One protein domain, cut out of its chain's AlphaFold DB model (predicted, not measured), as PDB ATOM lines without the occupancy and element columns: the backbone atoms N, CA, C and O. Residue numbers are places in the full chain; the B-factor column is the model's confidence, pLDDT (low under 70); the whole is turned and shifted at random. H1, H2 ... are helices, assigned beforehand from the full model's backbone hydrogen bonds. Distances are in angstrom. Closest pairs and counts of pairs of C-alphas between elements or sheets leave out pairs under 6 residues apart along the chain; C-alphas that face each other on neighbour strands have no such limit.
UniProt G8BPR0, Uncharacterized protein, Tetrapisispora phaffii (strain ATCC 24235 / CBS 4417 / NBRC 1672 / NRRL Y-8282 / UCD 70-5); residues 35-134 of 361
ATOM      1  N   LYS A  35      34.816 -41.969 -18.757       81.88
ATOM      2  CA  LYS A  35      34.831 -43.366 -18.273       81.88
ATOM      3  C   LYS A  35      33.767 -43.638 -17.202       81.88
ATOM      4  O   LYS A  35      33.236 -44.745 -17.130       81.88
ATOM      5  N   THR A  36      33.455 -42.645 -16.372       76.62
ATOM      6  CA  THR A  36      32.411 -42.736 -15.342       76.62
ATOM      7  C   THR A  36      31.028 -42.712 -15.988       76.62
ATOM      8  O   THR A  36      30.177 -43.517 -15.616       76.62
ATOM      9  N   ILE A  37      30.838 -41.880 -17.020       75.00
ATOM     10  CA  ILE A  37      29.626 -41.888 -17.854       75.00
ATOM     11  C   ILE A  37      29.466 -43.248 -18.542       75.00
ATOM     12  O   ILE A  37      28.406 -43.850 -18.437       75.00
ATOM     13  N   GLU A  38      30.516 -43.779 -19.177       78.44
ATOM     14  CA  GLU A  38      30.473 -45.080 -19.863       78.44
ATOM     15  C   GLU A  38      30.079 -46.224 -18.906       78.44
ATOM     16  O   GLU A  38      29.165 -46.988 -19.220       78.44
ATOM     17  N   LYS A  39      30.649 -46.287 -17.692       83.75
ATOM     18  CA  LYS A  39      30.213 -47.250 -16.660       83.75
ATOM     19  C   LYS A  39      28.757 -47.049 -16.228       83.75
ATOM     20  O   LYS A  39      28.038 -48.028 -16.052       83.75
ATOM     21  N   PHE A  40      28.308 -45.804 -16.075       75.69
ATOM     22  CA  PHE A  40      26.928 -45.507 -15.686       75.69
ATOM     23  C   PHE A  40      25.931 -45.905 -16.790       75.69
ATOM     24  O   PHE A  40      24.938 -46.573 -16.513       75.69
ATOM     25  N   THR A  41      26.243 -45.610 -18.058       73.81
ATOM     26  CA  THR A  41      25.423 -46.009 -19.219       73.81
ATOM     27  C   THR A  41      25.353 -47.522 -19.427       73.81
ATOM     28  O   THR A  41      24.341 -48.013 -19.911       73.81
ATOM     29  N   GLN A  42      26.382 -48.280 -19.022       82.00
ATOM     30  CA  GLN A  42      26.342 -49.747 -19.023       82.00
ATOM     31  C   GLN A  42      25.444 -50.321 -17.917       82.00
ATOM     32  O   GLN A  42      24.941 -51.431 -18.065       82.00
ATOM     33  N   SER A  43      25.244 -49.585 -16.817       83.19
ATOM     34  CA  SER A  43      24.473 -50.064 -15.662       83.19
ATOM     35  C   SER A  43      22.957 -49.878 -15.775       83.19
ATOM     36  O   SER A  43      22.231 -50.538 -15.041       83.19
ATOM     37  N   SER A  44      22.468 -49.027 -16.687       82.19
ATOM     38  CA  SER A  44      21.033 -48.756 -16.864       82.19
ATOM     39  C   SER A  44      20.558 -49.056 -18.296       82.19
ATOM     40  O   SER A  44      21.119 -48.515 -19.260       82.19
ATOM     41  N   PRO A  45      19.495 -49.871 -18.465       82.12
ATOM     42  CA  PRO A  45      18.868 -50.113 -19.760       82.12
ATOM     43  C   PRO A  45      18.373 -48.840 -20.458       82.12
ATOM     44  O   PRO A  45      18.527 -48.744 -21.680       82.12
ATOM     45  N   THR A  46      17.824 -47.862 -19.719       83.56
ATOM     46  CA  THR A  46      17.322 -46.612 -20.318       83.56
ATOM     47  C   THR A  46      18.447 -45.809 -20.943       83.56
ATOM     48  O   THR A  46      18.346 -45.451 -22.113       83.56
ATOM     49  N   LEU A  47      19.549 -45.574 -20.223       81.12
ATOM     50  CA  LEU A  47      20.689 -44.818 -20.749       81.12
ATOM     51  C   LEU A  47      21.325 -45.487 -21.975       81.12
ATOM     52  O   LEU A  47      21.685 -44.793 -22.926       81.12
ATOM     53  N   ASN A  48      21.420 -46.819 -21.985       85.00
ATOM     54  CA  ASN A  48      21.920 -47.568 -23.138       85.00
ATOM     55  C   ASN A  48      20.989 -47.430 -24.363       85.00
ATOM     56  O   ASN A  48      21.461 -47.268 -25.489       85.00
ATOM     57  N   HIS A  49      19.663 -47.421 -24.166       83.25
ATOM     58  CA  HIS A  49      18.726 -47.142 -25.259       83.25
ATOM     59  C   HIS A  49      18.814 -45.681 -25.722       83.25
ATOM     60  O   HIS A  49      18.952 -45.417 -26.915       83.25
ATOM     61  N   LEU A  50      18.822 -44.734 -24.779       81.31
ATOM     62  CA  LEU A  50      18.868 -43.291 -25.025       81.31
ATOM     63  C   LEU A  50      20.091 -42.876 -25.855       81.31
ATOM     64  O   LEU A  50      19.980 -42.036 -26.747       81.31
ATOM     65  N   ALA A  51      21.243 -43.510 -25.610       85.25
ATOM     66  CA  ALA A  51      22.489 -43.264 -26.331       85.25
ATOM     67  C   ALA A  51      22.401 -43.536 -27.848       85.25
ATOM     68  O   ALA A  51      23.174 -42.955 -28.612       85.25
ATOM     69  N   LYS A  52      21.448 -44.363 -28.307       87.88
ATOM     70  CA  LYS A  52      21.210 -44.613 -29.741       87.88
ATOM     71  C   LYS A  52      20.638 -43.389 -30.467       87.88
ATOM     72  O   LYS A  52      20.867 -43.218 -31.664       87.88
ATOM     73  N   TYR A  53      19.908 -42.520 -29.767       87.19
ATOM     74  CA  TYR A  53      19.187 -41.401 -30.372       87.19
ATOM     75  C   TYR A  53      20.020 -40.122 -30.317       87.19
ATOM     76  O   TYR A  53      19.983 -39.360 -29.350       87.19
ATOM     77  N   LYS A  54      20.731 -39.833 -31.412       88.12
ATOM     78  CA  LYS A  54      21.556 -38.619 -31.552       88.12
ATOM     79  C   LYS A  54      20.785 -37.320 -31.267       88.12
ATOM     80  O   LYS A  54      21.342 -36.393 -30.694       88.12
ATOM     81  N   VAL A  55      19.506 -37.253 -31.642       84.75
ATOM     82  CA  VAL A  55      18.639 -36.097 -31.351       84.75
ATOM     83  C   VAL A  55      18.471 -35.911 -29.841       84.75
ATOM     84  O   VAL A  55      18.634 -34.805 -29.331       84.75
ATOM     85  N   ILE A  56      18.212 -36.996 -29.111       84.62
ATOM     86  CA  ILE A  56      17.960 -36.941 -27.670       84.62
ATOM     87  C   ILE A  56      19.244 -36.635 -26.904       84.62
ATOM     88  O   ILE A  56      19.190 -35.864 -25.956       84.62
ATOM     89  N   SER A  57      20.409 -37.134 -27.331       84.75
ATOM     90  CA  SER A  57      21.677 -36.753 -26.693       84.75
ATOM     91  C   SER A  57      22.010 -35.265 -26.875       84.75
ATOM     92  O   SER A  57      22.552 -34.651 -25.957       84.75
ATOM     93  N   ILE A  58      21.627 -34.647 -28.000       88.75
ATOM     94  CA  ILE A  58      21.737 -33.190 -28.201       88.75
ATOM     95  C   ILE A  58      20.797 -32.440 -27.247       88.75
ATOM     96  O   ILE A  58      21.250 -31.529 -26.555       88.75
ATOM     97  N   PHE A  59      19.524 -32.843 -27.151       88.38
ATOM     98  CA  PHE A  59      18.580 -32.244 -26.197       88.38
ATOM     99  C   PHE A  59      19.021 -32.434 -24.742       88.38
ATOM    100  O   PHE A  59      18.977 -31.481 -23.972       88.38
ATOM    101  N   LEU A  60      19.492 -33.622 -24.363       85.25
ATOM    102  CA  LEU A  60      19.951 -33.913 -23.007       85.25
ATOM    103  C   LEU A  60      21.166 -33.052 -22.641       85.25
ATOM    104  O   LEU A  60      21.179 -32.455 -21.572       85.25
ATOM    105  N   ASN A  61      22.141 -32.912 -23.545       87.62
ATOM    106  CA  ASN A  61      23.272 -32.002 -23.350       87.62
ATOM    107  C   ASN A  61      22.823 -30.536 -23.260       87.62
ATOM    108  O   ASN A  61      23.339 -29.794 -22.431       87.62
ATOM    109  N   TYR A  62      21.846 -30.113 -24.070       92.81
ATOM    110  CA  TYR A  62      21.273 -28.770 -23.979       92.81
ATOM    111  C   TYR A  62      20.613 -28.528 -22.612       92.81
ATOM    112  O   TYR A  62      20.938 -27.546 -21.951       92.81
ATOM    113  N   PHE A  63      19.766 -29.452 -22.146       87.94
ATOM    114  CA  PHE A  63      19.125 -29.381 -20.830       87.94
ATOM    115  C   PHE A  63      20.136 -29.423 -19.677       87.94
ATOM    116  O   PHE A  63      20.029 -28.617 -18.760       87.94
ATOM    117  N   LEU A  64      21.140 -30.304 -19.722       85.06
ATOM    118  CA  LEU A  64      22.183 -30.400 -18.691       85.06
ATOM    119  C   LEU A  64      23.091 -29.161 -18.639       85.06
ATOM    120  O   LEU A  64      23.609 -28.840 -17.572       85.06
ATOM    121  N   ASN A  65      23.249 -28.442 -19.753       89.94
ATOM    122  CA  ASN A  65      23.971 -27.170 -19.798       89.94
ATOM    123  C   ASN A  65      23.158 -25.985 -19.236       89.94
ATOM    124  O   ASN A  65      23.727 -24.913 -19.029       89.94
ATOM    125  N   LEU A  66      21.854 -26.138 -18.967       93.25
ATOM    126  CA  LEU A  66      21.072 -25.097 -18.296       93.25
ATOM    127  C   LEU A  66      21.438 -25.056 -16.797       93.25
ATOM    128  O   LEU A  66      21.316 -26.076 -16.113       93.25
ATOM    129  N   PRO A  67      21.809 -23.886 -16.234       89.62
ATOM    130  CA  PRO A  67      22.347 -23.786 -14.871       89.62
ATOM    131  C   PRO A  67      21.353 -24.212 -13.778       89.62
ATOM    132  O   PRO A  67      21.750 -24.656 -12.703       89.62
ATOM    133  N   PHE A  68      20.051 -24.115 -14.053       91.06
ATOM    134  CA  PHE A  68      18.999 -24.611 -13.166       91.06
ATOM    135  C   PHE A  68      18.991 -26.147 -13.082       91.06
ATOM    136  O   PHE A  68      18.950 -26.713 -11.990       91.06
ATOM    137  N   PHE A  69      19.089 -26.828 -14.227       87.19
ATOM    138  CA  PHE A  69      19.065 -28.289 -14.296       87.19
ATOM    139  C   PHE A  69      20.352 -28.910 -13.755       87.19
ATOM    140  O   PHE A  69      20.274 -29.882 -13.006       87.19
ATOM    141  N   SER A  70      21.525 -28.342 -14.057       86.94
ATOM    142  CA  SER A  70      22.792 -28.831 -13.495       86.94
ATOM    143  C   SER A  70      22.830 -28.706 -11.966       86.94
ATOM    144  O   SER A  70      23.269 -29.637 -11.289       86.94
ATOM    145  N   SER A  71      22.284 -27.616 -11.413       88.94
ATOM    146  CA  SER A  71      22.114 -27.431  -9.967       88.94
ATOM    147  C   SER A  71      21.185 -28.488  -9.352       88.94
ATOM    148  O   SER A  71      21.558 -29.134  -8.372       88.94
ATOM    149  N   ILE A  72      20.023 -28.753  -9.966       88.44
ATOM    150  CA  ILE A  72      19.087 -29.799  -9.514       88.44
ATOM    151  C   ILE A  72      19.726 -31.190  -9.562       88.44
ATOM    152  O   ILE A  72      19.650 -31.930  -8.584       88.44
ATOM    153  N   VAL A  73      20.381 -31.553 -10.669       86.31
ATOM    154  CA  VAL A  73      21.041 -32.860 -10.820       86.31
ATOM    155  C   VAL A  73      22.161 -33.021  -9.789       86.31
ATOM    156  O   VAL A  73      22.234 -34.056  -9.127       86.31
ATOM    157  N   SER A  74      22.980 -31.985  -9.581       87.50
ATOM    158  CA  SER A  74      24.013 -31.966  -8.540       87.50
ATOM    159  C   SER A  74      23.413 -32.144  -7.140       87.50
ATOM    160  O   SER A  74      23.855 -33.005  -6.379       87.50
ATOM    161  N   TRP A  75      22.336 -31.417  -6.820       92.06
ATOM    162  CA  TRP A  75      21.631 -31.534  -5.543       92.06
ATOM    163  C   TRP A  75      21.061 -32.941  -5.319       92.06
ATOM    164  O   TRP A  75      21.269 -33.517  -4.251       92.06
ATOM    165  N   ILE A  76      20.434 -33.541  -6.337       87.19
ATOM    166  CA  ILE A  76      19.914 -34.917  -6.297       87.19
ATOM    167  C   ILE A  76      21.047 -35.933  -6.090       87.19
ATOM    168  O   ILE A  76      20.901 -36.842  -5.270       87.19
ATOM    169  N   ILE A  77      22.183 -35.790  -6.779       88.56
ATOM    170  CA  ILE A  77      23.345 -36.682  -6.618       88.56
ATOM    171  C   ILE A  77      23.938 -36.543  -5.209       88.56
ATOM    172  O   ILE A  77      24.147 -37.548  -4.528       88.56
ATOM    173  N   CYS A  78      24.154 -35.316  -4.729       90.44
ATOM    174  CA  CYS A  78      24.653 -35.057  -3.378       90.44
ATOM    175  C   CYS A  78      23.695 -35.569  -2.294       90.44
ATOM    176  O   CYS A  78      24.154 -36.122  -1.292       90.44
ATOM    177  N   TYR A  79      22.382 -35.414  -2.490       92.56
ATOM    178  CA  TYR A  79      21.365 -35.935  -1.582       92.56
ATOM    179  C   TYR A  79      21.402 -37.464  -1.546       92.56
ATOM    180  O   TYR A  79      21.547 -38.033  -0.468       92.56
ATOM    181  N   ASN A  80      21.385 -38.132  -2.705       88.19
ATOM    182  CA  ASN A  80      21.489 -39.592  -2.793       88.19
ATOM    183  C   ASN A  80      22.783 -40.128  -2.167       88.19
ATOM    184  O   ASN A  80      22.737 -41.118  -1.440       88.19
ATOM    185  N   TYR A  81      23.925 -39.469  -2.385       91.38
ATOM    186  CA  TYR A  81      25.197 -39.864  -1.776       91.38
ATOM    187  C   TYR A  81      25.170 -39.734  -0.245       91.38
ATOM    188  O   TYR A  81      25.484 -40.694   0.461       91.38
ATOM    189  N   LYS A  82      24.727 -38.582   0.288       92.50
ATOM    190  CA  LYS A  82      24.579 -38.370   1.741       92.50
ATOM    191  C   LYS A  82      23.574 -39.342   2.361       92.50
ATOM    192  O   LYS A  82      23.850 -39.900   3.420       92.50
ATOM    193  N   PHE A  83      22.443 -39.573   1.703       88.56
ATOM    194  CA  PHE A  83      21.402 -40.508   2.127       88.56
ATOM    195  C   PHE A  83      21.936 -41.946   2.173       88.56
ATOM    196  O   PHE A  83      21.849 -42.594   3.213       88.56
ATOM    197  N   LYS A  84      22.589 -42.410   1.095       90.19
ATOM    198  CA  LYS A  84      23.212 -43.739   1.010       90.19
ATOM    199  C   LYS A  84      24.247 -43.951   2.115       90.19
ATOM    200  O   LYS A  84      24.156 -44.936   2.843       90.19
ATOM    201  N   LYS A  85      25.168 -42.997   2.295       91.44
ATOM    202  CA  LYS A  85      26.183 -43.037   3.356       91.44
ATOM    203  C   LYS A  85      25.559 -43.080   4.755       91.44
ATOM    204  O   LYS A  85      25.954 -43.886   5.591       91.44
ATOM    205  N   THR A  86      24.544 -42.257   5.005       89.88
ATOM    206  CA  THR A  86      23.910 -42.159   6.331       89.88
ATOM    207  C   THR A  86      23.067 -43.395   6.673       89.88
ATOM    208  O   THR A  86      23.027 -43.787   7.836       89.88
ATOM    209  N   LEU A  87      22.413 -44.032   5.691       88.88
ATOM    210  CA  LEU A  87      21.481 -45.149   5.925       88.88
ATOM    211  C   LEU A  87      22.071 -46.554   5.737       88.88
ATOM    212  O   LEU A  87      21.681 -47.471   6.459       88.88
ATOM    213  N   LEU A  88      22.983 -46.765   4.785       88.12
ATOM    214  CA  LEU A  88      23.558 -48.098   4.556       88.12
ATOM    215  C   LEU A  88      24.806 -48.344   5.406       88.12
ATOM    216  O   LEU A  88      24.895 -49.393   6.050       88.12
ATOM    217  N   GLU A  89      25.732 -47.380   5.425       90.25
ATOM    218  CA  GLU A  89      27.052 -47.522   6.063       90.25
ATOM    219  C   GLU A  89      27.004 -47.302   7.583       90.25
ATOM    220  O   GLU A  89      27.851 -47.818   8.308       90.25
ATOM    221  N   SER A  90      25.992 -46.595   8.099       92.25
ATOM    222  CA  SER A  90      25.806 -46.457   9.545       92.25
ATOM    223  C   SER A  90      25.406 -47.792  10.186       92.25
ATOM    224  O   SER A  90      24.418 -48.442   9.809       92.25
ATOM    225  N   ASN A  91      26.181 -48.194  11.195       93.88
ATOM    226  CA  ASN A  91      25.968 -49.438  11.933       93.88
ATOM    227  C   ASN A  91      24.705 -49.386  12.818       93.88
ATOM    228  O   ASN A  91      24.102 -50.415  13.100       93.88
ATOM    229  N   ASN A  92      24.254 -48.179  13.185       93.62
ATOM    230  CA  ASN A  92      23.112 -47.960  14.082       93.62
ATOM    231  C   ASN A  92      21.751 -47.927  13.358       93.62
ATOM    232  O   ASN A  92      20.724 -47.679  13.989       93.62
ATOM    233  N   VAL A  93      21.710 -48.127  12.036       93.19
ATOM    234  CA  VAL A  93      20.458 -48.042  11.267       93.19
ATOM    235  C   VAL A  93      19.644 -49.330  11.426       93.19
ATOM    236  O   VAL A  93      20.163 -50.409  11.120       93.19
ATOM    237  N   PRO A  94      18.364 -49.250  11.846       93.50
ATOM    238  CA  PRO A  94      17.548 -50.429  12.106       93.50
ATOM    239  C   PRO A  94      17.378 -51.298  10.857       93.50
ATOM    240  O   PRO A  94      17.176 -50.803   9.745       93.50
ATOM    241  N   ILE A  95      17.379 -52.619  11.059       93.62
ATOM    242  CA  ILE A  95      17.278 -53.641   9.998       93.62
ATOM    243  C   ILE A  95      16.065 -53.396   9.081       93.62
ATOM    244  O   ILE A  95      16.143 -53.608   7.871       93.62
ATOM    245  N   VAL A  96      14.959 -52.894   9.641       93.12
ATOM    246  CA  VAL A  96      13.741 -52.534   8.899       93.12
ATOM    247  C   VAL A  96      14.016 -51.461   7.839       93.12
ATOM    248  O   VAL A  96      13.606 -51.629   6.694       93.12
ATOM    249  N   ALA A  97      14.771 -50.407   8.167       92.44
ATOM    250  CA  ALA A  97      15.113 -49.350   7.214       92.44
ATOM    251  C   ALA A  97      16.007 -49.875   6.078       92.44
ATOM    252  O   ALA A  97      15.774 -49.538   4.917       92.44
ATOM    253  N   LYS A  98      16.959 -50.774   6.378       92.00
ATOM    254  CA  LYS A  98      17.797 -51.425   5.351       92.00
ATOM    255  C   LYS A  98      16.959 -52.298   4.400       92.00
ATOM    256  O   LYS A  98      17.145 -52.220   3.188       92.00
ATOM    257  N   ARG A  99      15.972 -53.049   4.916       92.56
ATOM    258  CA  ARG A  99      15.016 -53.821   4.089       92.56
ATOM    259  C   ARG A  99      14.117 -52.927   3.227       92.56
ATOM    260  O   ARG A  99      13.882 -53.250   2.064       92.56
ATOM    261  N   ILE A 100      13.622 -51.812   3.772       91.94
ATOM    262  CA  ILE A 100      12.822 -50.833   3.015       91.94
ATOM    263  C   ILE A 100      13.664 -50.225   1.890       91.94
ATOM    264  O   ILE A 100      13.193 -50.176   0.756       91.94
ATOM    265  N   TYR A 101      14.917 -49.845   2.164       91.12
ATOM    266  CA  TYR A 101      15.836 -49.329   1.148       91.12
ATOM    267  C   TYR A 101      16.065 -50.337   0.015       91.12
ATOM    268  O   TYR A 101      15.860 -49.991  -1.142       91.12
ATOM    269  N   GLN A 102      16.393 -51.596   0.325       90.00
ATOM    270  CA  GLN A 102      16.569 -52.646  -0.692       90.00
ATOM    271  C   GLN A 102      15.298 -52.869  -1.530       90.00
ATOM    272  O   GLN A 102      15.365 -53.094  -2.738       90.00
ATOM    273  N   ARG A 103      14.113 -52.784  -0.909       90.81
ATOM    274  CA  ARG A 103      12.835 -52.881  -1.627       90.81
ATOM    275  C   ARG A 103      12.585 -51.663  -2.522       90.81
ATOM    276  O   ARG A 103      12.059 -51.842  -3.616       90.81
ATOM    277  N   ALA A 104      12.972 -50.465  -2.086       89.69
ATOM    278  CA  ALA A 104      12.891 -49.239  -2.874       89.69
ATOM    279  C   ALA A 104      13.892 -49.237  -4.042       89.69
ATOM    280  O   ALA A 104      13.511 -48.886  -5.150       89.69
ATOM    281  N   GLU A 105      15.127 -49.701  -3.837       87.25
ATOM    282  CA  GLU A 105      16.140 -49.871  -4.889       87.25
ATOM    283  C   GLU A 105      15.639 -50.831  -5.981       87.25
ATOM    284  O   GLU A 105      15.605 -50.472  -7.156       87.25
ATOM    285  N   ASN A 106      15.119 -52.002  -5.594       86.62
ATOM    286  CA  ASN A 106      14.487 -52.943  -6.526       86.62
ATOM    287  C   ASN A 106      13.258 -52.358  -7.250       86.62
ATOM    288  O   ASN A 106      12.959 -52.759  -8.374       86.62
ATOM    289  N   LEU A 107      12.526 -51.438  -6.617       86.69
ATOM    290  CA  LEU A 107      11.391 -50.748  -7.233       86.69
ATOM    291  C   LEU A 107      11.872 -49.696  -8.242       86.69
ATOM    292  O   LEU A 107      11.334 -49.645  -9.341       86.69
ATOM    293  N   ILE A 108      12.923 -48.933  -7.923       86.25
ATOM    294  CA  ILE A 108      13.556 -47.965  -8.833       86.25
ATOM    295  C   ILE A 108      14.087 -48.667 -10.088       86.25
ATOM    296  O   ILE A 108      13.807 -48.206 -11.190       86.25
ATOM    297  N   TRP A 109      14.770 -49.811  -9.949       86.25
ATOM    298  CA  TRP A 109      15.235 -50.599 -11.100       86.25
ATOM    299  C   TRP A 109      14.088 -51.079 -11.998       86.25
ATOM    300  O   TRP A 109      14.184 -50.988 -13.219       86.25
ATOM    301  N   LYS A 110      12.968 -51.521 -11.410       85.94
ATOM    302  CA  LYS A 110      11.761 -51.866 -12.180       85.94
ATOM    303  C   LYS A 110      11.118 -50.646 -12.834       85.94
ATOM    304  O   LYS A 110      10.651 -50.749 -13.960       85.94
ATOM    305  N   CYS A 111      11.109 -49.494 -12.169       83.50
ATOM    306  CA  CYS A 111      10.647 -48.249 -12.772       83.50
ATOM    307  C   CYS A 111      11.532 -47.819 -13.953       83.50
ATOM    308  O   CYS A 111      10.977 -47.348 -14.938       83.50
ATOM    309  N   ASP A 112      12.854 -48.022 -13.902       88.06
ATOM    310  CA  ASP A 112      13.764 -47.776 -15.037       88.06
ATOM    311  C   ASP A 112      13.452 -48.719 -16.214       88.06
ATOM    312  O   ASP A 112      13.315 -48.272 -17.349       88.06
ATOM    313  N   GLU A 113      13.230 -50.012 -15.956       85.31
ATOM    314  CA  GLU A 113      12.827 -50.988 -16.983       85.31
ATOM    315  C   GLU A 113      11.466 -50.647 -17.624       85.31
ATOM    316  O   GLU A 113      11.328 -50.633 -18.850       85.31
ATOM    317  N   VAL A 114      10.472 -50.302 -16.801       84.81
ATOM    318  CA  VAL A 114       9.130 -49.886 -17.235       84.81
ATOM    319  C   VAL A 114       9.194 -48.571 -18.021       84.81
ATOM    320  O   VAL A 114       8.575 -48.464 -19.077       84.81
ATOM    321  N   PHE A 115       9.996 -47.598 -17.579       85.38
ATOM    322  CA  PHE A 115      10.243 -46.341 -18.294       85.38
ATOM    323  C   PHE A 115      10.941 -46.577 -19.641       85.38
ATOM    324  O   PHE A 115      10.564 -45.965 -20.639       85.38
ATOM    325  N   ASN A 116      11.924 -47.483 -19.700       87.25
ATOM    326  CA  ASN A 116      12.595 -47.877 -20.940       87.25
ATOM    327  C   ASN A 116      11.588 -48.424 -21.958       87.25
ATOM    328  O   ASN A 116      11.576 -48.009 -23.117       87.25
ATOM    329  N   TYR A 117      10.720 -49.331 -21.507       86.56
ATOM    330  CA  TYR A 117       9.687 -49.926 -22.344       86.56
ATOM    331  C   TYR A 117       8.659 -48.886 -22.814       86.56
ATOM    332  O   TYR A 117       8.430 -48.747 -24.010       86.56
ATOM    333  N   LEU A 118       8.072 -48.118 -21.894       84.12
ATOM    334  CA  LEU A 118       7.011 -47.158 -22.209       84.12
ATOM    335  C   LEU A 118       7.501 -45.946 -22.989       84.12
ATOM    336  O   LEU A 118       6.940 -45.614 -24.027       84.12
ATOM    337  N   ILE A 119       8.521 -45.255 -22.481       87.56
ATOM    338  CA  ILE A 119       8.891 -43.941 -23.008       87.56
ATOM    339  C   ILE A 119       9.828 -44.095 -24.197       87.56
ATOM    340  O   ILE A 119       9.616 -43.458 -25.225       87.56
ATOM    341  N   LEU A 120      10.855 -44.942 -24.085       86.69
ATOM    342  CA  LEU A 120      11.873 -45.044 -25.132       86.69
ATOM    343  C   LEU A 120      11.421 -45.964 -26.272       86.69
ATOM    344  O   LEU A 120      11.526 -45.572 -27.431       86.69
ATOM    345  N   ARG A 121      10.893 -47.152 -25.953       86.12
ATOM    346  CA  ARG A 121      10.494 -48.138 -26.967       86.12
ATOM    347  C   ARG A 121       9.086 -47.912 -27.522       86.12
ATOM    348  O   ARG A 121       8.934 -47.908 -28.733       86.12
ATOM    349  N   GLU A 122       8.068 -47.722 -26.687       86.25
ATOM    350  CA  GLU A 122       6.704 -47.530 -27.205       86.25
ATOM    351  C   GLU A 122       6.461 -46.074 -27.626       86.25
ATOM    352  O   GLU A 122       5.983 -45.819 -28.723       86.25
ATOM    353  N   GLY A 123       6.850 -45.097 -26.804       88.44
ATOM    354  CA  GLY A 123       6.656 -43.675 -27.097       88.44
ATOM    355  C   GLY A 123       7.539 -43.160 -28.232       88.44
ATOM    356  O   GLY A 123       7.046 -42.734 -29.275       88.44
ATOM    357  N   ILE A 124       8.856 -43.160 -28.024       87.12
ATOM    358  CA  ILE A 124       9.804 -42.462 -28.903       87.12
ATOM    359  C   ILE A 124      10.019 -43.188 -30.238       87.12
ATOM    360  O   ILE A 124      10.024 -42.517 -31.274       87.12
ATOM    361  N   ASP A 125      10.152 -44.521 -30.263       88.62
ATOM    362  CA  ASP A 125      10.268 -45.234 -31.546       88.62
ATOM    363  C   ASP A 125       8.976 -45.119 -32.367       88.62
ATOM    364  O   ASP A 125       9.051 -44.808 -33.558       88.62
ATOM    365  N   HIS A 126       7.792 -45.289 -31.759       88.25
ATOM    366  CA  HIS A 126       6.524 -45.121 -32.482       88.25
ATOM    367  C   HIS A 126       6.343 -43.682 -32.981       88.25
ATOM    368  O   HIS A 126       5.966 -43.476 -34.137       88.25
ATOM    369  N   PHE A 127       6.706 -42.682 -32.166       89.44
ATOM    370  CA  PHE A 127       6.700 -41.277 -32.569       89.44
ATOM    371  C   PHE A 127       7.553 -41.031 -33.818       89.44
ATOM    372  O   PHE A 127       7.059 -40.465 -34.791       89.44
ATOM    373  N   PHE A 128       8.813 -41.483 -33.840       88.38
ATOM    374  CA  PHE A 128       9.675 -41.312 -35.014       88.38
ATOM    375  C   PHE A 128       9.204 -42.139 -36.222       88.38
ATOM    376  O   PHE A 128       9.307 -41.672 -37.360       88.38
ATOM    377  N   LEU A 129       8.657 -43.339 -36.001       89.56
ATOM    378  CA  LEU A 129       8.080 -44.174 -37.059       89.56
ATOM    379  C   LEU A 129       6.856 -43.529 -37.714       89.56
ATOM    380  O   LEU A 129       6.691 -43.671 -38.925       89.56
ATOM    381  N   GLU A 130       5.995 -42.847 -36.958       88.88
ATOM    382  CA  GLU A 130       4.810 -42.183 -37.510       88.88
ATOM    383  C   GLU A 130       5.126 -40.782 -38.063       88.88
ATOM    384  O   GLU A 130       4.637 -40.436 -39.142       88.88
ATOM    385  N   LEU A 131       6.029 -40.031 -37.422       87.12
ATOM    386  CA  LEU A 131       6.536 -38.747 -37.923       87.12
ATOM    387  C   LEU A 131       7.150 -38.892 -39.325       87.12
ATOM    388  O   LEU A 131       6.864 -38.091 -40.210       87.12
ATOM    389  N   ASN A 132       7.931 -39.953 -39.562       87.81
ATOM    390  CA  ASN A 132       8.517 -40.237 -40.877       87.81
ATOM    391  C   ASN A 132       7.493 -40.708 -41.932       87.81
ATOM    392  O   ASN A 132       7.812 -40.718 -43.119       87.81
ATOM    393  N   LYS A 133       6.277 -41.115 -41.535       91.06
ATOM    394  CA  LYS A 133       5.221 -41.592 -42.452       91.06
ATOM    395  C   LYS A 133       4.263 -40.490 -42.919       91.06
ATOM    396  O   LYS A 133       3.544 -40.709 -43.894       91.06
ATOM    397  N   ARG A 134       4.200 -39.334 -42.245       81.50
ATOM    398  CA  ARG A 134       3.237 -38.257 -42.550       81.50
ATOM    399  C   ARG A 134       3.932 -36.981 -43.030       81.50
ATOM    400  O   ARG A 134       4.793 -36.434 -42.358       81.50
TER     401      ARG A 134
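What this domain is: This is residues 35 to 134 of the 361 residues of an uncharacterized protein of Tetrapisispora phaffii (strain ATCC 24235 / CBS 4417 / NBRC 1672 / NRRL Y-8282 / UCD 70-5) (UniProt G8BPR0). An open, three-sided frame of helices: the long helix H5 makes one side and the longest axis, H4 joins it near one end to make a V, and the short H3 and H2 lead from the far end of H4 back to the middle part of H5, where H2 packs on it. H1 turns off from H2 at a corner and has no contact with H3, H4 or H5. The printed part has 100 residues with five named helices, in the order H1, H2, H3, H4, H5, and no named strand; the class is all helix. The whole is loose, with a radius of gyration of the C-alphas of 17.4 A, and the C-alphas span 60 by 29 by 24 A.

How they stand to each other: H1, residues 35 to 43, and H2, residues 45 to 50, touch only at the corner by their link, and only just, with 3 pairs of C-alphas within 8 A; the closest are those of Thr 41 and Leu 47, 5.1 A apart. Their lines stand at a steep tilt of 61 degrees, opposite ways. H3, residues 54 to 64, is close to H2 but not clearly touching it, the closest C-alphas being those of Leu 50 and Ile 56 at 6.9 A; the two are about perpendicular, at 80 degrees. H4, residues 67 to 89, is close to H3 but not clearly touching it, about perpendicular at 82 degrees, with the C-alphas of Leu 64 and Ser 70 closest at 5.5 A. H5, residues 95 to 131, and H4 form a helical hairpin, at a shallow tilt of 32 degrees, only just short of steep, opposite ways. They only just touch, with 3 pairs of C-alphas within 8 A, through residues 87 to 88 and 97 to 98 alone; the closest C-alphas are those of Leu 88 and Lys 98, 6.7 A apart. H5 touches H2 with residues 112 to 120 alone, the closest C-alphas being those of Thr 46 and Asn 116 at 4.9 A. These two run the same way at a shallow tilt of 33 degrees, only just short of steep. H3 and H5 are apart, and so are H2 and H4. Every O i to N i+4 pair is within hydrogen-bond range in H1, H2 and H3, against 18 of 19 in H4 and 27 of 33 in H5.

Where its parts are: H1 begins at C-alpha 35, (34.831, -43.366, -18.273), and measures 12.6 A from first to last C-alpha; H2 measures 8.6 A and H3 15.3 A. H4 measures 32.0 A from C-alpha 67, (22.347, -23.786, -14.871), to C-alpha 89. H5 measures 51.3 A and ends at C-alpha 131, (6.536, -38.747, -37.923).

The domain as a whole: The C-alphas of Asn 92 and Arg 134 are the two farthest apart, at 60.8 A. The printed part has no cut, and its four links are tight. Residues 74 to 83 of H4, residues 89 to 96 and residues 126 to 134 are among the stretches that stand free. The mean pLDDT of the printed part is 87.4, and no printed residue is under 70.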